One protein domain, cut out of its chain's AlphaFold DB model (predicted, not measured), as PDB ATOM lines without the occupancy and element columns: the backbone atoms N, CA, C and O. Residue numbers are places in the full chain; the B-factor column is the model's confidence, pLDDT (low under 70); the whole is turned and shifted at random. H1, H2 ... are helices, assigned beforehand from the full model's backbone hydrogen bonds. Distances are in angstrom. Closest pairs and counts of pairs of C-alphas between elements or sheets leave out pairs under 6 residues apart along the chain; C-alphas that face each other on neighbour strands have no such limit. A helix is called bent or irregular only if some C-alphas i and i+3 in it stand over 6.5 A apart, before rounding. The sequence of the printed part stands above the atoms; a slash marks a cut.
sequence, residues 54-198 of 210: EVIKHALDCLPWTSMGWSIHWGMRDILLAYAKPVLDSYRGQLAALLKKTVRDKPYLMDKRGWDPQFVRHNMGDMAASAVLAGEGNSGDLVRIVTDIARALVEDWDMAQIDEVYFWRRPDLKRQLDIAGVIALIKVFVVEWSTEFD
ATOM      1  N   GLU A  54     205.605 413.211 413.142       88.31
ATOM      2  CA  GLU A  54     204.271 413.368 413.743       88.31
ATOM      3  C   GLU A  54     203.722 412.052 414.310       88.31
ATOM      4  O   GLU A  54     203.089 412.052 415.367       88.31
ATOM      5  N   VAL A  55     204.024 410.916 413.671       88.94
ATOM      6  CA  VAL A  55     203.669 409.589 414.201       88.94
ATOM      7  C   VAL A  55     204.390 409.313 415.522       88.94
ATOM      8  O   VAL A  55     203.755 408.847 416.465       88.94
ATOM      9  N   ILE A  56     205.680 409.648 415.634       89.81
ATOM     10  CA  ILE A  56     206.443 409.493 416.885       89.81
ATOM     11  C   ILE A  56     205.838 410.358 417.998       89.81
ATOM     12  O   ILE A  56     205.621 409.861 419.101       89.81
ATOM     13  N   LYS A  57     205.513 411.628 417.717       92.88
ATOM     14  CA  LYS A  57     204.853 412.507 418.701       92.88
ATOM     15  C   LYS A  57     203.518 411.938 419.163       92.88
ATOM     16  O   LYS A  57     203.241 411.933 420.357       92.88
ATOM     17  N   HIS A  58     202.700 411.461 418.228       92.75
ATOM     18  CA  HIS A  58     201.415 410.859 418.556       92.75
ATOM     19  C   HIS A  58     201.583 409.598 419.412       92.75
ATOM     20  O   HIS A  58     200.923 409.472 420.437       92.75
ATOM     21  N   ALA A  59     202.521 408.714 419.058       91.12
ATOM     22  CA  ALA A  59     202.817 407.517 419.840       91.12
ATOM     23  C   ALA A  59     203.264 407.853 421.272       91.12
ATOM     24  O   ALA A  59     202.822 407.205 422.216       91.12
ATOM     25  N   LEU A  60     204.095 408.887 421.444       93.44
ATOM     26  CA  LEU A  60     204.532 409.362 422.760       93.44
ATOM     27  C   LEU A  60     203.383 409.948 423.599       93.44
ATOM     28  O   LEU A  60     203.353 409.784 424.819       93.44
ATOM     29  N   ASP A  61     202.439 410.628 422.953       94.12
ATOM     30  CA  ASP A  61     201.235 411.169 423.590       94.12
ATOM     31  C   ASP A  61     200.282 410.049 424.055       94.12
ATOM     32  O   ASP A  61     199.670 410.177 425.117       94.12
ATOM     33  N   CYS A  62     200.233 408.938 423.312       91.12
ATOM     34  CA  CYS A  62     199.375 407.773 423.552       91.12
ATOM     35  C   CYS A  62     200.035 406.635 424.349       91.12
ATOM     36  O   CYS A  62     199.481 405.536 424.401       91.12
ATOM     37  N   LEU A  63     201.222 406.836 424.936       89.81
ATOM     38  CA  LEU A  63     201.850 405.777 425.730       89.81
ATOM     39  C   LEU A  63     200.935 405.409 426.919       89.81
ATOM     40  O   LEU A  63     200.625 406.319 427.691       89.81
ATOM     41  N   PRO A  64     200.515 404.146 427.130       86.38
ATOM     42  CA  PRO A  64     199.694 403.789 428.284       86.38
ATOM     43  C   PRO A  64     200.348 404.135 429.619       86.38
ATOM     44  O   PRO A  64     201.563 404.015 429.812       86.38
ATOM     45  N   TRP A  65     199.519 404.528 430.576       88.19
ATOM     46  CA  TRP A  65     199.941 404.688 431.953       88.19
ATOM     47  C   TRP A  65     200.149 403.331 432.620       88.19
ATOM     48  O   TRP A  65     199.244 402.501 432.684       88.19
ATOM     49  N   THR A  66     201.334 403.106 433.177       81.69
ATOM     50  CA  THR A  66     201.633 401.879 433.919       81.69
ATOM     51  C   THR A  66     202.725 402.127 434.947       81.69
ATOM     52  O   THR A  66     203.609 402.959 434.752       81.69
ATOM     53  N   SER A  67     202.650 401.389 436.053       71.62
ATOM     54  CA  SER A  67     203.680 401.319 437.091       71.62
ATOM     55  C   SER A  67     204.651 400.149 436.881       71.62
ATOM     56  O   SER A  67     205.476 399.877 437.748       71.62
ATOM     57  N   MET A  68     204.521 399.426 435.766       65.56
ATOM     58  CA  MET A  68     205.354 398.287 435.379       65.56
ATOM     59  C   MET A  68     206.095 398.587 434.077       65.56
ATOM     60  O   MET A  68     205.601 399.334 433.229       65.56
ATOM     61  N   GLY A  69     207.266 397.970 433.909       60.16
ATOM     62  CA  GLY A  69     208.012 398.042 432.657       60.16
ATOM     63  C   GLY A  69     207.223 397.470 431.472       60.16
ATOM     64  O   GLY A  69     206.369 396.600 431.640       60.16
ATOM     65  N   TRP A  70     207.488 397.980 430.271       66.81
ATOM     66  CA  TRP A  70     206.800 397.577 429.045       66.81
ATOM     67  C   TRP A  70     207.482 396.413 428.328       66.81
ATOM     68  O   TRP A  70     208.687 396.446 428.081       66.81
ATOM     69  N   SER A  71     206.675 395.471 427.833       58.03
ATOM     70  CA  SER A  71     207.056 394.543 426.760       58.03
ATOM     71  C   SER A  71     206.928 395.251 425.404       58.03
ATOM     72  O   SER A  71     205.935 395.094 424.695       58.03
ATOM     73  N   ILE A  72     207.898 396.098 425.059       64.62
ATOM     74  CA  ILE A  72     207.924 396.839 423.790       64.62
ATOM     75  C   ILE A  72     209.018 396.296 422.867       64.62
ATOM     76  O   ILE A  72     210.117 395.961 423.309       64.62
ATOM     77  N   HIS A  73     208.728 396.226 421.563       68.62
ATOM     78  CA  HIS A  73     209.722 395.858 420.557       68.62
ATOM     79  C   HIS A  73     210.944 396.786 420.647       68.62
ATOM     80  O   HIS A  73     210.790 398.011 420.653       68.62
ATOM     81  N   TRP A  74     212.151 396.212 420.665       63.44
ATOM     82  CA  TRP A  74     213.406 396.935 420.918       63.44
ATOM     83  C   TRP A  74     213.578 398.155 420.016       63.44
ATOM     84  O   TRP A  74     213.768 399.267 420.499       63.44
ATOM     85  N   GLY A  75     213.373 397.973 418.708       70.38
ATOM     86  CA  GLY A  75     213.484 399.072 417.752       70.38
ATOM     87  C   GLY A  75     212.493 400.210 418.018       70.38
ATOM     88  O   GLY A  75     212.825 401.365 417.793       70.38
ATOM     89  N   MET A  76     211.296 399.921 418.539       78.69
ATOM     90  CA  MET A  76     210.319 400.970 418.844       78.69
ATOM     91  C   MET A  76     210.691 401.715 420.127       78.69
ATOM     92  O   MET A  76     210.644 402.943 420.140       78.69
ATOM     93  N   ARG A  77     211.117 400.998 421.176       82.06
ATOM     94  CA  ARG A  77     211.625 401.610 422.413       82.06
ATOM     95  C   ARG A  77     212.765 402.574 422.124       82.06
ATOM     96  O   ARG A  77     212.718 403.716 422.569       82.06
ATOM     97  N   ASP A  78     213.750 402.129 421.352       82.25
ATOM     98  CA  ASP A  78     214.941 402.919 421.058       82.25
ATOM     99  C   ASP A  78     214.605 404.171 420.242       82.25
ATOM    100  O   ASP A  78     215.143 405.239 420.515       82.25
ATOM    101  N   ILE A  79     213.664 404.078 419.295       85.75
ATOM    102  CA  ILE A  79     213.182 405.237 418.528       85.75
ATOM    103  C   ILE A  79     212.464 406.241 419.437       85.75
ATOM    104  O   ILE A  79     212.753 407.440 419.377       85.75
ATOM    105  N   LEU A  80     211.546 405.768 420.285       90.00
ATOM    106  CA  LEU A  80     210.794 406.622 421.206       90.00
ATOM    107  C   LEU A  80     211.728 407.298 422.219       90.00
ATOM    108  O   LEU A  80     211.610 408.503 422.445       90.00
ATOM    109  N   LEU A  81     212.688 406.560 422.782       89.38
ATOM    110  CA  LEU A  81     213.670 407.102 423.722       89.38
ATOM    111  C   LEU A  81     214.650 408.059 423.049       89.38
ATOM    112  O   LEU A  81     214.893 409.133 423.589       89.38
ATOM    113  N   ALA A  82     215.173 407.735 421.866       88.75
ATOM    114  CA  ALA A  82     216.068 408.638 421.145       88.75
ATOM    115  C   ALA A  82     215.402 409.983 420.833       88.75
ATOM    116  O   ALA A  82     216.068 411.016 420.839       88.75
ATOM    117  N   TYR A  83     214.087 409.978 420.599       91.56
ATOM    118  CA  TYR A  83     213.307 411.197 420.436       91.56
ATOM    119  C   TYR A  83     213.061 411.929 421.762       91.56
ATOM    120  O   TYR A  83     213.257 413.139 421.865       91.56
ATOM    121  N   ALA A  84     212.574 411.210 422.773       94.19
ATOM    122  CA  ALA A  84     212.005 411.816 423.970       94.19
ATOM    123  C   ALA A  84     213.035 412.133 425.060       94.19
ATOM    124  O   ALA A  84     212.827 413.067 425.837       94.19
ATOM    125  N   LYS A  85     214.148 411.390 425.122       92.44
ATOM    126  CA  LYS A  85     215.163 411.516 426.178       92.44
ATOM    127  C   LYS A  85     215.774 412.922 426.258       92.44
ATOM    128  O   LYS A  85     215.794 413.446 427.365       92.44
ATOM    129  N   PRO A  86     216.151 413.606 425.156       93.56
ATOM    130  CA  PRO A  86     216.649 414.984 425.244       93.56
ATOM    131  C   PRO A  86     215.648 415.948 425.899       93.56
ATOM    132  O   PRO A  86     216.030 416.844 426.652       93.56
ATOM    133  N   VAL A  87     214.351 415.746 425.641       95.00
ATOM    134  CA  VAL A  87     213.288 416.542 426.263       95.00
ATOM    135  C   VAL A  87     213.158 416.181 427.741       95.00
ATOM    136  O   VAL A  87     213.158 417.085 428.573       95.00
ATOM    137  N   LEU A  88     213.112 414.892 428.091       95.94
ATOM    138  CA  LEU A  88     213.093 414.443 429.487       95.94
ATOM    139  C   LEU A  88     214.286 414.998 430.275       95.94
ATOM    140  O   LEU A  88     214.085 415.587 431.336       95.94
ATOM    141  N   ASP A  89     215.497 414.888 429.733       95.75
ATOM    142  CA  ASP A  89     216.741 415.364 430.340       95.75
ATOM    143  C   ASP A  89     216.688 416.871 430.633       95.75
ATOM    144  O   ASP A  89     217.079 417.296 431.722       95.75
ATOM    145  N   SER A  90     216.102 417.673 429.733       96.19
ATOM    146  CA  SER A  90     215.911 419.118 429.951       96.19
ATOM    147  C   SER A  90     214.979 419.454 431.128       96.19
ATOM    148  O   SER A  90     215.077 420.537 431.711       96.19
ATOM    149  N   TYR A  91     214.105 418.520 431.518       97.19
ATOM    150  CA  TYR A  91     213.133 418.681 432.601       97.19
ATOM    151  C   TYR A  91     213.449 417.866 433.861       97.19
ATOM    152  O   TYR A  91     212.792 418.093 434.877       97.19
ATOM    153  N   ARG A  92     214.449 416.969 433.859       96.25
ATOM    154  CA  ARG A  92     214.733 416.057 434.988       96.25
ATOM    155  C   ARG A  92     214.839 416.765 436.328       96.25
ATOM    156  O   ARG A  92     214.204 416.342 437.288       96.25
ATOM    157  N   GLY A  93     215.596 417.860 436.387       97.88
ATOM    158  CA  GLY A  93     215.763 418.627 437.623       97.88
ATOM    159  C   GLY A  93     214.440 419.189 438.152       97.88
ATOM    160  O   GLY A  93     214.144 419.069 439.340       97.88
ATOM    161  N   GLN A  94     213.612 419.748 437.264       97.94
ATOM    162  CA  GLN A  94     212.302 420.297 437.626       97.94
ATOM    163  C   GLN A  94     211.320 419.190 438.033       97.94
ATOM    164  O   GLN A  94     210.612 419.335 439.029       97.94
ATOM    165  N   LEU A  95     211.315 418.069 437.308       97.88
ATOM    166  CA  LEU A  95     210.472 416.911 437.594       97.88
ATOM    167  C   LEU A  95     210.839 416.277 438.944       97.88
ATOM    168  O   LEU A  95     209.965 416.082 439.784       97.88
ATOM    169  N   ALA A  96     212.126 416.041 439.201       98.25
ATOM    170  CA  ALA A  96     212.618 415.509 440.472       98.25
ATOM    171  C   ALA A  96     212.241 416.418 441.655       98.25
ATOM    172  O   ALA A  96     211.727 415.945 442.673       98.25
ATOM    173  N   ALA A  97     212.431 417.733 441.505       98.38
ATOM    174  CA  ALA A  97     212.043 418.709 442.517       98.38
ATOM    175  C   ALA A  97     210.525 418.717 442.762       98.38
ATOM    176  O   ALA A  97     210.095 418.777 443.916       98.38
ATOM    177  N   LEU A  98     209.713 418.622 441.703       98.25
ATOM    178  CA  LEU A  98     208.255 418.568 441.799       98.25
ATOM    179  C   LEU A  98     207.777 417.316 442.541       98.25
ATOM    180  O   LEU A  98     206.946 417.435 443.443       98.25
ATOM    181  N   LEU A  99     208.297 416.132 442.205       98.00
ATOM    182  CA  LEU A  99     207.909 414.881 442.866       98.00
ATOM    183  C   LEU A  99     208.271 414.910 444.354       98.00
ATOM    184  O   LEU A  99     207.418 414.659 445.208       98.00
ATOM    185  N   LYS A 100     209.503 415.320 444.680       98.12
ATOM    186  CA  LYS A 100     209.955 415.467 446.069       98.12
ATOM    187  C   LYS A 100     209.104 416.474 446.842       98.12
ATOM    188  O   LYS A 100     208.684 416.198 447.966       98.12
ATOM    189  N   LYS A 101     208.801 417.627 446.234       97.88
ATOM    190  CA  LYS A 101     207.917 418.645 446.816       97.88
ATOM    191  C   LYS A 101     206.507 418.106 447.050       97.88
ATOM    192  O   LYS A 101     205.931 418.381 448.093       97.88
ATOM    193  N   THR A 102     205.967 417.324 446.119       96.94
ATOM    194  CA  THR A 102     204.618 416.745 446.223       96.94
ATOM    195  C   THR A 102     204.503 415.829 447.436       96.94
ATOM    196  O   THR A 102     203.575 415.984 448.224       96.94
ATOM    197  N   VAL A 103     205.477 414.936 447.633       97.50
ATOM    198  CA  VAL A 103     205.519 414.042 448.801       97.50
ATOM    199  C   VAL A 103     205.663 414.828 450.104       97.50
ATOM    200  O   VAL A 103     204.968 414.540 451.074       97.50
ATOM    201  N   ARG A 104     206.526 415.849 450.123       97.25
ATOM    202  CA  ARG A 104     206.750 416.692 451.305       97.25
ATOM    203  C   ARG A 104     205.517 417.515 451.684       97.25
ATOM    204  O   ARG A 104     205.164 417.579 452.856       97.25
ATOM    205  N   ASP A 105     204.898 418.173 450.707       97.69
ATOM    206  CA  ASP A 105     203.816 419.133 450.940       97.69
ATOM    207  C   ASP A 105     202.457 418.425 451.103       97.69
ATOM    208  O   ASP A 105     201.566 418.940 451.775       97.69
ATOM    209  N   LYS A 106     202.281 417.246 450.490       96.31
ATOM    210  CA  LYS A 106     201.021 416.485 450.487       96.31
ATOM    211  C   LYS A 106     201.231 414.982 450.758       96.31
ATOM    212  O   LYS A 106     200.772 414.152 449.970       96.31
ATOM    213  N   PRO A 107     201.861 414.591 451.882       96.19
ATOM    214  CA  PRO A 107     202.139 413.182 452.183       96.19
ATOM    215  C   PRO A 107     200.860 412.339 452.307       96.19
ATOM    216  O   PRO A 107     200.850 411.167 451.939       96.19
ATOM    217  N   TYR A 108     199.750 412.955 452.733       95.56
ATOM    218  CA  TYR A 108     198.449 412.295 452.873       95.56
ATOM    219  C   TYR A 108     197.925 411.685 451.559       95.56
ATOM    220  O   TYR A 108     197.155 410.727 451.595       95.56
ATOM    221  N   LEU A 109     198.349 412.206 450.398       94.81
ATOM    222  CA  LEU A 109     197.985 411.642 449.097       94.81
ATOM    223  C   LEU A 109     198.605 410.260 448.878       94.81
ATOM    224  O   LEU A 109     198.002 409.417 448.219       94.81
ATOM    225  N   MET A 110     199.799 410.021 449.423       96.38
ATOM    226  CA  MET A 110     200.462 408.718 449.365       96.38
ATOM    227  C   MET A 110     199.910 407.779 450.441       96.38
ATOM    228  O   MET A 110     199.646 406.616 450.143       96.38
ATOM    229  N   ASP A 111     199.639 408.300 451.644       94.00
ATOM    230  CA  ASP A 111     199.012 407.538 452.736       94.00
ATOM    231  C   ASP A 111     197.654 406.944 452.280       94.00
ATOM    232  O   ASP A 111     197.398 405.752 452.443       94.00
ATOM    233  N   LYS A 112     196.806 407.740 451.601       93.44
ATOM    234  CA  LYS A 112     195.509 407.302 451.030       93.44
ATOM    235  C   LYS A 112     195.645 406.180 449.993       93.44
ATOM    236  O   LYS A 112     194.699 405.431 449.760       93.44
ATOM    237  N   ARG A 113     196.816 406.061 449.366       91.44
ATOM    238  CA  ARG A 113     197.133 405.042 448.354       91.44
ATOM    239  C   ARG A 113     197.776 403.795 448.959       91.44
ATOM    240  O   ARG A 113     198.190 402.908 448.219       91.44
ATOM    241  N   GLY A 114     197.833 403.711 450.290       94.75
ATOM    242  CA  GLY A 114     198.297 402.535 451.022       94.75
ATOM    243  C   GLY A 114     199.813 402.449 451.180       94.75
ATOM    244  O   GLY A 114     200.324 401.376 451.494       94.75
ATOM    245  N   TRP A 115     200.543 403.543 450.952       96.88
ATOM    246  CA  TRP A 115     201.973 403.591 451.250       96.88
ATOM    247  C   TRP A 115     202.226 403.737 452.750       96.88
ATOM    248  O   TRP A 115     201.458 404.385 453.458       96.88
ATOM    249  N   ASP A 116     203.330 403.154 453.226       97.19
ATOM    250  CA  ASP A 116     203.728 403.271 454.628       97.19
ATOM    251  C   ASP A 116     203.988 404.748 455.009       97.19
ATOM    252  O   ASP A 116     204.833 405.406 454.386       97.19
ATOM    253  N   PRO A 117     203.314 405.289 456.043       97.06
ATOM    254  CA  PRO A 117     203.423 406.701 456.396       97.06
ATOM    255  C   PRO A 117     204.843 407.133 456.798       97.06
ATOM    256  O   PRO A 117     205.239 408.279 456.543       97.06
ATOM    257  N   GLN A 118     205.627 406.251 457.429       97.12
ATOM    258  CA  GLN A 118     207.008 406.574 457.796       97.12
ATOM    259  C   GLN A 118     207.894 406.643 456.551       97.12
ATOM    260  O   GLN A 118     208.656 407.599 456.396       97.12
ATOM    261  N   PHE A 119     207.744 405.700 455.626       97.56
ATOM    262  CA  PHE A 119     208.443 405.677 454.349       97.56
ATOM    263  C   PHE A 119     208.147 406.920 453.501       97.56
ATOM    264  O   PHE A 119     209.082 407.547 452.994       97.56
ATOM    265  N   VAL A 120     206.873 407.323 453.401       97.56
ATOM    266  CA  VAL A 120     206.444 408.523 452.660       97.56
ATOM    267  C   VAL A 120     207.167 409.769 453.169       97.56
ATOM    268  O   VAL A 120     207.714 410.535 452.379       97.56
ATOM    269  N   ARG A 121     207.204 409.968 454.492       96.50
ATOM    270  CA  ARG A 121     207.732 411.200 455.102       96.50
ATOM    271  C   ARG A 121     209.256 411.298 455.080       96.50
ATOM    272  O   ARG A 121     209.765 412.414 455.088       96.50
ATOM    273  N   HIS A 122     209.967 410.169 455.058       96.00
ATOM    274  CA  HIS A 122     211.425 410.159 455.237       96.00
ATOM    275  C   HIS A 122     212.217 409.753 453.993       96.00
ATOM    276  O   HIS A 122     213.349 410.198 453.854       96.00
ATOM    277  N   ASN A 123     211.661 408.925 453.101       97.38
ATOM    278  CA  ASN A 123     212.444 408.289 452.033       97.38
ATOM    279  C   ASN A 123     211.853 408.505 450.639       97.38
ATOM    280  O   ASN A 123     212.585 408.769 449.686       97.38
ATOM    281  N   MET A 124     210.527 408.403 450.501       97.81
ATOM    282  CA  MET A 124     209.872 408.305 449.195       97.81
ATOM    283  C   MET A 124     210.214 409.472 448.254       97.81
ATOM    284  O   MET A 124     210.517 409.249 447.084       97.81
ATOM    285  N   GLY A 125     210.193 410.712 448.756       97.56
ATOM    286  CA  GLY A 125     210.492 411.895 447.944       97.56
ATOM    287  C   GLY A 125     211.937 411.932 447.433       97.56
ATOM    288  O   GLY A 125     212.170 412.314 446.286       97.56
ATOM    289  N   ASP A 126     212.896 411.504 448.256       98.00
ATOM    290  CA  ASP A 126     214.312 411.438 447.882       98.00
ATOM    291  C   ASP A 126     214.591 410.305 446.898       98.00
ATOM    292  O   ASP A 126     215.325 410.500 445.926       98.00
ATOM    293  N   MET A 127     213.949 409.152 447.088       97.56
ATOM    294  CA  MET A 127     214.028 408.028 446.154       97.56
ATOM    295  C   MET A 127     213.445 408.392 444.786       97.56
ATOM    296  O   MET A 127     214.082 408.136 443.766       97.56
ATOM    297  N   ALA A 128     212.282 409.050 444.752       97.50
ATOM    298  CA  ALA A 128     211.658 409.502 443.509       97.50
ATOM    299  C   ALA A 128     212.545 410.496 442.748       97.50
ATOM    300  O   ALA A 128     212.762 410.352 441.545       97.50
ATOM    301  N   ALA A 129     213.087 411.495 443.452       97.94
ATOM    302  CA  ALA A 129     213.984 412.477 442.854       97.94
ATOM    303  C   ALA A 129     215.264 411.826 442.317       97.94
ATOM    304  O   ALA A 129     215.673 412.114 441.194       97.94
ATOM    305  N   SER A 130     215.865 410.919 443.092       97.12
ATOM    306  CA  SER A 130     217.091 410.217 442.700       97.12
ATOM    307  C   SER A 130     216.871 409.341 441.467       97.12
ATOM    308  O   SER A 130     217.679 409.385 440.545       97.12
ATOM    309  N   ALA A 131     215.751 408.613 441.402       95.81
ATOM    310  CA  ALA A 131     215.398 407.801 440.240       95.81
ATOM    311  C   ALA A 131     215.234 408.657 438.973       95.81
ATOM    312  O   ALA A 131     215.827 408.363 437.936       95.81
ATOM    313  N   VAL A 132     214.495 409.769 439.054       96.50
ATOM    314  CA  VAL A 132     214.331 410.676 437.906       96.50
ATOM    315  C   VAL A 132     215.669 411.257 437.446       96.50
ATOM    316  O   VAL A 132     215.869 411.421 436.245       96.50
ATOM    317  N   LEU A 133     216.593 411.555 438.360       96.69
ATOM    318  CA  LEU A 133     217.904 412.111 438.015       96.69
ATOM    319  C   LEU A 133     218.882 411.075 437.443       96.69
ATOM    320  O   LEU A 133     219.718 411.452 436.628       96.69
ATOM    321  N   ALA A 134     218.778 409.803 437.835       92.25
ATOM    322  CA  ALA A 134     219.722 408.761 437.424       92.25
ATOM    323  C   ALA A 134     219.695 408.470 435.913       92.25
ATOM    324  O   ALA A 134     220.726 408.149 435.334       92.25
ATOM    325  N   GLY A 135     218.540 408.608 435.253       82.38
ATOM    326  CA  GLY A 135     218.432 408.446 433.794       82.38
ATOM    327  C   GLY A 135     218.515 407.016 433.262       82.38
ATOM    328  O   GLY A 135     218.375 406.820 432.054       82.38
ATOM    329  N   GLU A 136     218.706 406.042 434.147       82.19
ATOM    330  CA  GLU A 136     218.629 404.605 433.904       82.19
ATOM    331  C   GLU A 136     218.421 403.863 435.232       82.19
ATOM    332  O   GLU A 136     218.724 404.387 436.308       82.19
ATOM    333  N   GLY A 137     217.890 402.644 435.164       83.06
ATOM    334  CA  GLY A 137     217.665 401.799 436.331       83.06
ATOM    335  C   GLY A 137     216.850 400.552 435.998       83.06
ATOM    336  O   GLY A 137     216.354 400.397 434.885       83.06
ATOM    337  N   ASN A 138     216.727 399.650 436.972       78.38
ATOM    338  CA  ASN A 138     216.033 398.363 436.827       78.38
ATOM    339  C   ASN A 138     215.120 398.020 438.020       78.38
ATOM    340  O   ASN A 138     214.786 396.858 438.243       78.38
ATOM    341  N   SER A 139     214.724 399.018 438.813       85.19
ATOM    342  CA  SER A 139     213.888 398.807 439.999       85.19
ATOM    343  C   SER A 139     212.423 399.121 439.708       85.19
ATOM    344  O   SER A 139     212.049 400.283 439.534       85.19
ATOM    345  N   GLY A 140     211.580 398.085 439.726       85.44
ATOM    346  CA  GLY A 140     210.126 398.239 439.631       85.44
ATOM    347  C   GLY A 140     209.536 399.072 440.774       85.44
ATOM    348  O   GLY A 140     208.610 399.847 440.547       85.44
ATOM    349  N   ASP A 141     210.111 399.000 441.977       88.62
ATOM    350  CA  ASP A 141     209.651 399.789 443.128       88.62
ATOM    351  C   ASP A 141     209.874 401.288 442.919       88.62
ATOM    352  O   ASP A 141     208.991 402.092 443.218       88.62
ATOM    353  N   LEU A 142     211.021 401.677 442.351       93.12
ATOM    354  CA  LEU A 142     211.287 403.075 442.004       93.12
ATOM    355  C   LEU A 142     210.334 403.570 440.912       93.12
ATOM    356  O   LEU A 142     209.818 404.685 441.017       93.12
ATOM    357  N   VAL A 143     210.026 402.729 439.918       92.44
ATOM    358  CA  VAL A 143     209.011 403.045 438.903       92.44
ATOM    359  C   VAL A 143     207.637 403.242 439.544       92.44
ATOM    360  O   VAL A 143     206.957 404.232 439.254       92.44
ATOM    361  N   ARG A 144     207.244 402.362 440.470       93.31
ATOM    362  CA  ARG A 144     205.978 402.468 441.206       93.31
ATOM    363  C   ARG A 144     205.906 403.739 442.047       93.31
ATOM    364  O   ARG A 144     204.895 404.427 442.002       93.31
ATOM    365  N   ILE A 145     206.975 404.087 442.764       95.62
ATOM    366  CA  ILE A 145     207.054 405.322 443.558       95.62
ATOM    367  C   ILE A 145     206.847 406.551 442.665       95.62
ATOM    368  O   ILE A 145     205.986 407.385 442.942       95.62
ATOM    369  N   VAL A 146     207.617 406.664 441.580       96.69
ATOM    370  CA  VAL A 146     207.577 407.828 440.684       96.69
ATOM    371  C   VAL A 146     206.204 407.970 440.021       96.69
ATOM    372  O   VAL A 146     205.633 409.066 439.999       96.69
ATOM    373  N   THR A 147     205.644 406.864 439.529       95.56
ATOM    374  CA  THR A 147     204.315 406.850 438.904       95.56
ATOM    375  C   THR A 147     203.214 407.163 439.915       95.56
ATOM    376  O   THR A 147     202.365 408.007 439.634       95.56
ATOM    377  N   ASP A 148     203.230 406.605 441.124       95.50
ATOM    378  CA  ASP A 148     202.194 406.903 442.117       95.50
ATOM    379  C   ASP A 148     202.167 408.372 442.541       95.50
ATOM    380  O   ASP A 148     201.082 408.965 442.601       95.50
ATOM    381  N   ILE A 149     203.333 408.987 442.761       96.94
ATOM    382  CA  ILE A 149     203.424 410.417 443.082       96.94
ATOM    383  C   ILE A 149     202.830 411.250 441.943       96.94
ATOM    384  O   ILE A 149     201.991 412.119 442.181       96.94
ATOM    385  N   ALA A 150     203.214 410.966 440.696       96.44
ATOM    386  CA  ALA A 150     202.704 411.684 439.533       96.44
ATOM    387  C   ALA A 150     201.190 411.489 439.349       96.44
ATOM    388  O   ALA A 150     200.462 412.454 439.125       96.44
ATOM    389  N   ARG A 151     200.678 410.269 439.545       94.75
ATOM    390  CA  ARG A 151     199.238 409.978 439.483       94.75
ATOM    391  C   ARG A 151     198.453 410.729 440.560       94.75
ATOM    392  O   ARG A 151     197.269 410.981 440.363       94.75
ATOM    393  N   ALA A 152     199.070 411.056 441.698       94.31
ATOM    394  CA  ALA A 152     198.419 411.811 442.772       94.31
ATOM    395  C   ALA A 152     198.291 413.307 442.470       94.31
ATOM    396  O   ALA A 152     197.491 413.990 443.102       94.31
ATOM    397  N   LEU A 153     199.030 413.820 441.482       93.19
ATOM    398  CA  LEU A 153     198.836 415.180 440.975       93.19
ATOM    399  C   LEU A 153     197.582 415.311 440.096       93.19
ATOM    400  O   LEU A 153     197.168 416.429 439.806       93.19
ATOM    401  N   VAL A 154     196.988 414.186 439.689       94.06
ATOM    402  CA  VAL A 154     195.850 414.107 438.762       94.06
ATOM    403  C   VAL A 154     194.733 413.207 439.296       94.06
ATOM    404  O   VAL A 154     194.154 412.436 438.539       94.06
ATOM    405  N   GLU A 155     194.435 413.246 440.602       88.75
ATOM    406  CA  GLU A 155     193.397 412.386 441.219       88.75
ATOM    407  C   GLU A 155     192.050 412.436 440.473       88.75
ATOM    408  O   GLU A 155     191.417 411.395 440.321       88.75
ATOM    409  N   ASP A 156     191.678 413.600 439.935       91.44
ATOM    410  CA  ASP A 156     190.409 413.815 439.228       91.44
ATOM    411  C   ASP A 156     190.412 413.352 437.760       91.44
ATOM    412  O   ASP A 156     189.385 413.441 437.091       91.44
ATOM    413  N   TRP A 157     191.552 412.898 437.228       93.75
ATOM    414  CA  TRP A 157     191.632 412.395 435.855       93.75
ATOM    415  C   TRP A 157     191.252 410.918 435.789       93.75
ATOM    416  O   TRP A 157     191.693 410.108 436.616       93.75
ATOM    417  N   ASP A 158     190.485 410.562 434.762       92.12
ATOM    418  CA  ASP A 158     190.258 409.171 434.390       92.12
ATOM    419  C   ASP A 158     191.473 408.568 433.657       92.12
ATOM    420  O   ASP A 158     192.457 409.247 433.349       92.12
ATOM    421  N   MET A 159     191.433 407.258 433.400       88.19
ATOM    422  CA  MET A 159     192.533 406.580 432.709       88.19
ATOM    423  C   MET A 159     192.704 407.052 431.264       88.19
ATOM    424  O   MET A 159     193.838 407.151 430.819       88.19
ATOM    425  N   ALA A 160     191.629 407.412 430.556       89.38
ATOM    426  CA  ALA A 160     191.722 407.862 429.167       89.38
ATOM    427  C   ALA A 160     192.467 409.204 429.057       89.38
ATOM    428  O   ALA A 160     193.303 409.382 428.173       89.38
ATOM    429  N   GLN A 161     192.224 410.121 429.996       91.06
ATOM    430  CA  GLN A 161     192.929 411.401 430.098       91.06
ATOM    431  C   GLN A 161     194.409 411.231 430.441       91.06
ATOM    432  O   GLN A 161     195.244 412.041 430.037       91.06
ATOM    433  N   ILE A 162     194.746 410.199 431.216       91.56
ATOM    434  CA  ILE A 162     196.137 409.905 431.551       91.56
ATOM    435  C   ILE A 162     196.807 409.190 430.382       91.56
ATOM    436  O   ILE A 162     197.947 409.526 430.089       91.56
ATOM    437  N   ASP A 163     196.131 408.263 429.699       89.69
ATOM    438  CA  ASP A 163     196.654 407.460 428.586       89.69
ATOM    439  C   ASP A 163     196.914 408.282 427.322       89.69
ATOM    440  O   ASP A 163     197.900 408.017 426.635       89.69
ATOM    441  N   GLU A 164     196.139 409.338 427.071       92.12
ATOM    442  CA  GLU A 164     196.412 410.293 425.997       92.12
ATOM    443  C   GLU A 164     196.583 411.718 426.534       92.12
ATOM    444  O   GLU A 164     195.627 412.414 426.870       92.12
ATOM    445  N   VAL A 165     197.827 412.195 426.535       92.12
ATOM    446  CA  VAL A 165     198.153 413.599 426.824       92.12
ATOM    447  C   VAL A 165     198.579 414.292 425.539       92.12
ATOM    448  O   VAL A 165     199.059 413.645 424.629       92.12
ATOM    449  N   TYR A 166     198.381 415.603 425.411       92.25
ATOM    450  CA  TYR A 166     198.755 416.363 424.206       92.25
ATOM    451  C   TYR A 166     200.029 417.169 424.459       92.25
ATOM    452  O   TYR A 166     200.015 418.387 424.307       92.25
ATOM    453  N   PHE A 167     201.103 416.547 424.941       95.50
ATOM    454  CA  PHE A 167     202.353 417.243 425.271       95.50
ATOM    455  C   PHE A 167     203.326 417.244 424.087       95.50
ATOM    456  O   PHE A 167     203.878 418.285 423.724       95.50
ATOM    457  N   TRP A 168     203.507 416.093 423.445       95.31
ATOM    458  CA  TRP A 168     204.474 415.882 422.373       95.31
ATOM    459  C   TRP A 168     204.032 416.526 421.064       95.31
ATOM    460  O   TRP A 168     204.864 417.118 420.370       95.31
ATOM    461  N   ARG A 169     202.723 416.514 420.773       93.12
ATOM    462  CA  ARG A 169     202.117 417.223 419.630       93.12
ATOM    463  C   ARG A 169     202.137 418.755 419.758       93.12
ATOM    464  O   ARG A 169     201.843 419.447 418.784       93.12
ATOM    465  N   ARG A 170     202.504 419.326 420.916       92.88
ATOM    466  CA  ARG A 170     202.683 420.786 421.046       92.88
ATOM    467  C   ARG A 170     203.929 421.248 420.284       92.88
ATOM    468  O   ARG A 170     204.921 420.515 420.245       92.88
ATOM    469  N   PRO A 171     203.924 422.487 419.756       88.50
ATOM    470  CA  PRO A 171     205.146 423.132 419.288       88.50
ATOM    471  C   PRO A 171     206.202 423.151 420.395       88.50
ATOM    472  O   PRO A 171     205.861 423.413 421.548       88.50
ATOM    473  N   ASP A 172     207.471 422.940 420.046       84.12
ATOM    474  CA  ASP A 172     208.571 422.831 421.016       84.12
ATOM    475  C   ASP A 172     208.646 424.051 421.955       84.12
ATOM    476  O   ASP A 172     208.746 423.892 423.168       84.12
ATOM    477  N   LEU A 173     208.449 425.260 421.416       84.62
ATOM    478  CA  LEU A 173     208.405 426.527 422.171       84.62
ATOM    479  C   LEU A 173     207.254 426.618 423.192       84.62
ATOM    480  O   LEU A 173     207.265 427.481 424.065       84.62
ATOM    481  N   LYS A 174     206.231 425.769 423.055       86.25
ATOM    482  CA  LYS A 174     205.056 425.708 423.935       86.25
ATOM    483  C   LYS A 174     205.078 424.494 424.865       86.25
ATOM    484  O   LYS A 174     204.139 424.325 425.646       86.25
ATOM    485  N   ARG A 175     206.099 423.632 424.795       89.19
ATOM    486  CA  ARG A 175     206.268 422.553 425.773       89.19
ATOM    487  C   ARG A 175     206.724 423.171 427.086       89.19
ATOM    488  O   ARG A 175     207.737 423.858 427.132       89.19
ATOM    489  N   GLN A 176     205.946 422.938 428.131       92.06
ATOM    490  CA  GLN A 176     206.197 423.402 429.489       92.06
ATOM    491  C   GLN A 176     205.924 422.238 430.435       92.06
ATOM    492  O   GLN A 176     205.166 421.330 430.086       92.06
ATOM    493  N   LEU A 177     206.502 422.276 431.633       93.75
ATOM    494  CA  LEU A 177     206.238 421.283 432.673       93.75
ATOM    495  C   LEU A 177     204.910 421.574 433.394       93.75
ATOM    496  O   LEU A 177     204.873 421.824 434.597       93.75
ATOM    497  N   ASP A 178     203.816 421.591 432.635       94.94
ATOM    498  CA  ASP A 178     202.461 421.564 433.179       94.94
ATOM    499  C   ASP A 178     202.063 420.129 433.560       94.94
ATOM    500  O   ASP A 178     202.831 419.183 433.384       94.94
ATOM    501  N   ILE A 179     200.853 419.939 434.090       94.88
ATOM    502  CA  ILE A 179     200.373 418.617 434.518       94.88
ATOM    503  C   ILE A 179     200.423 417.586 433.377       94.88
ATOM    504  O   ILE A 179     200.872 416.462 433.587       94.88
ATOM    505  N   ALA A 180     200.038 417.975 432.158       95.06
ATOM    506  CA  ALA A 180     200.128 417.097 430.993       95.06
ATOM    507  C   ALA A 180     201.587 416.746 430.656       95.06
ATOM    508  O   ALA A 180     201.882 415.592 430.356       95.06
ATOM    509  N   GLY A 181     202.503 417.715 430.751       96.38
ATOM    510  CA  GLY A 181     203.937 417.500 430.596       96.38
ATOM    511  C   GLY A 181     204.515 416.568 431.654       96.38
ATOM    512  O   GLY A 181     205.289 415.680 431.316       96.38
ATOM    513  N   VAL A 182     204.094 416.686 432.915       97.25
ATOM    514  CA  VAL A 182     204.501 415.758 433.981       97.25
ATOM    515  C   VAL A 182     204.084 414.333 433.634       97.25
ATOM    516  O   VAL A 182     204.930 413.443 433.628       97.25
ATOM    517  N   ILE A 183     202.817 414.108 433.279       97.00
ATOM    518  CA  ILE A 183     202.327 412.775 432.903       97.00
ATOM    519  C   ILE A 183     203.069 412.235 431.672       97.00
ATOM    520  O   ILE A 183     203.529 411.093 431.686       97.00
ATOM    521  N   ALA A 184     203.257 413.061 430.641       96.75
ATOM    522  CA  ALA A 184     203.980 412.691 429.427       96.75
ATOM    523  C   ALA A 184     205.427 412.259 429.709       96.75
ATOM    524  O   ALA A 184     205.884 411.233 429.207       96.75
ATOM    525  N   LEU A 185     206.147 413.024 430.529       97.31
ATOM    526  CA  LEU A 185     207.539 412.743 430.868       97.31
ATOM    527  C   LEU A 185     207.679 411.539 431.800       97.31
ATOM    528  O   LEU A 185     208.638 410.784 431.668       97.31
ATOM    529  N   ILE A 186     206.718 411.313 432.696       96.69
ATOM    530  CA  ILE A 186     206.708 410.137 433.574       96.69
ATOM    531  C   ILE A 186     206.483 408.856 432.767       96.69
ATOM    532  O   ILE A 186     207.155 407.861 433.018       96.69
ATOM    533  N   LYS A 187     205.626 408.878 431.740       94.94
ATOM    534  CA  LYS A 187     205.496 407.744 430.808       94.94
ATOM    535  C   LYS A 187     206.817 407.433 430.105       94.94
ATOM    536  O   LYS A 187     207.197 406.273 430.003       94.94
ATOM    537  N   VAL A 188     207.559 408.456 429.677       94.69
ATOM    538  CA  VAL A 188     208.892 408.261 429.078       94.69
ATOM    539  C   VAL A 188     209.897 407.732 430.097       94.69
ATOM    540  O   VAL A 188     210.668 406.838 429.763       94.69
ATOM    541  N   PHE A 189     209.858 408.214 431.340       94.75
ATOM    542  CA  PHE A 189     210.648 407.651 432.434       94.75
ATOM    543  C   PHE A 189     210.358 406.152 432.623       94.75
ATOM    544  O   PHE A 189     211.294 405.366 432.739       94.75
ATOM    545  N   VAL A 190     209.091 405.726 432.567       91.94
ATOM    546  CA  VAL A 190     208.731 404.300 432.631       91.94
ATOM    547  C   VAL A 190     209.343 403.527 431.461       91.94
ATOM    548  O   VAL A 190     209.916 402.463 431.678       91.94
ATOM    549  N   VAL A 191     209.283 404.051 430.232       89.62
ATOM    550  CA  VAL A 191     209.902 403.411 429.051       89.62
ATOM    551  C   VAL A 191     211.431 403.321 429.189       89.62
ATOM    552  O   VAL A 191     212.032 402.306 428.823       89.62
ATOM    553  N   GLU A 192     212.067 404.350 429.750       89.94
ATOM    554  CA  GLU A 192     213.508 404.395 430.029       89.94
ATOM    555  C   GLU A 192     213.913 403.318 431.045       89.94
ATOM    556  O   GLU A 192     214.880 402.595 430.813       89.94
ATOM    557  N   TRP A 193     213.122 403.153 432.107       88.31
ATOM    558  CA  TRP A 193     213.343 402.203 433.205       88.31
ATOM    559  C   TRP A 193     212.762 400.806 432.960       88.31
ATOM    560  O   TRP A 193     212.912 399.906 433.787       88.31
ATOM    561  N   SER A 194     212.088 400.609 431.829       77.25
ATOM    562  CA  SER A 194     211.609 399.297 431.414       77.25
ATOM    563  C   SER A 194     212.800 398.429 431.025       77.25
ATOM    564  O   SER A 194     213.487 398.717 430.040       77.25
ATOM    565  N   THR A 195     213.033 397.364 431.791       63.81
ATOM    566  CA  THR A 195     213.936 396.276 431.413       63.81
ATOM    567  C   THR A 195     213.239 395.302 430.471       63.81
ATOM    568  O   THR A 195     212.018 395.165 430.480       63.81
ATOM    569  N   GLU A 196     214.048 394.652 429.641       60.03
ATOM    570  CA  GLU A 196     213.657 393.793 428.527       60.03
ATOM    571  C   GLU A 196     212.620 392.719 428.915       60.03
ATOM    572  O   GLU A 196     212.713 392.088 429.966       60.03
ATOM    573  N   PHE A 197     211.669 392.459 428.017       43.38
ATOM    574  CA  PHE A 197     211.133 391.110 427.863       43.38
ATOM    575  C   PHE A 197     212.012 390.415 426.826       43.38
ATOM    576  O   PHE A 197     212.054 390.836 425.667       43.38
ATOM    577  N   ASP A 198     212.736 389.383 427.249       41.00
ATOM    578  CA  ASP A 198     213.477 388.531 426.332       41.00
ATOM    579  C   ASP A 198     212.475 387.663 425.556       41.00
ATOM    580  O   ASP A 198     211.959 386.662 426.054       41.00
TER     581      ASP A 198
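What this domain is: This is residues 54 to 198 of the 210 residues of an uncharacterized protein of Pseudomassariella vexata (UniProt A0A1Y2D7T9). H7 lies in the middle of a compact body, side by side with H5, and the long bent helix H2 wraps round this pair, H2a packing on H7 and H2b on H5. H4 runs beside H2b, both crossing H5; H1 packs on H2a, and short H3 packs on H5. The 145 printed residues, with seven named helices, H1 to H7, and no named strand, are all helix in class. The radius of gyration of the C-alphas is 14.5 A, the spans 43 by 37 by 27 A.

Where its parts are: H1, residues 54 to 61, begins at C-alpha (204.271, 413.368, 413.743). H2, residues 74 to 105, was assigned as one helix by its hydrogen bonds but is bent, C-alphas 90 and 93 being 7.7 A apart; its arms are H2a, residues 74 to 90, 24.1 A, and H2b, residues 93 to 105, 17.9 A. H2a is irregular, C-alphas 83 and 86 being 7.0 A apart. H3 is residues 108 to 111. H4, residues 117 to 134, 25.1 A, is irregular, C-alphas 122 and 125 being 7.6 A apart. H5 is residues 140 to 152, 18.2 A; H6 is residues 159 to 163. H7, residues 179 to 193, 21.0 A, ends at C-alpha (213.343, 402.203, 433.205).

How they stand to each other: The two residues named after each pair of helices are those whose C-alphas are closest, with the distance between these C-alphas. H1 touches H2a, about perpendicular at 74 degrees (Ile 56 and Leu 80, 6.8 A). H2a touches H7 at a steep tilt of 50 degrees, opposite ways (Leu 88 and Leu 185, 6.0 A). H2b touches H4 at a shallow tilt of 4 degrees, opposite ways (Lys 100 and Gly 125, 4.1 A). H3 touches H5 (Leu 109 and Ala 152, 6.3 A). H4 touches H5, about perpendicular at 75 degrees (Ala 128 and Val 146, 5.2 A). H5 touches H7 at a shallow tilt of 7 degrees, opposite ways (Val 143 and Val 190, 6.4 A). H6 and H7 are close but not clearly touching (Ile 162 and Ile 183, 7.0 A). Helix packing is mostly crossed, touching helices mostly not at a shallow tilt. Every O i to N i+4 pair is within hydrogen-bond range in H1, H2b, H5, H6 and H7; H2a has 11 of 13, H4 11 of 14, and H3 is too short for one.

The domain as a whole: The C-alphas farthest apart, those of Glu 54 and Gln 118, are 44.7 A apart. The printed part has no cut. The links H1 to H2 and H6 to H7 are long. The model's pLDDT is under 70 at residues 68 to 74 and 195 to 198.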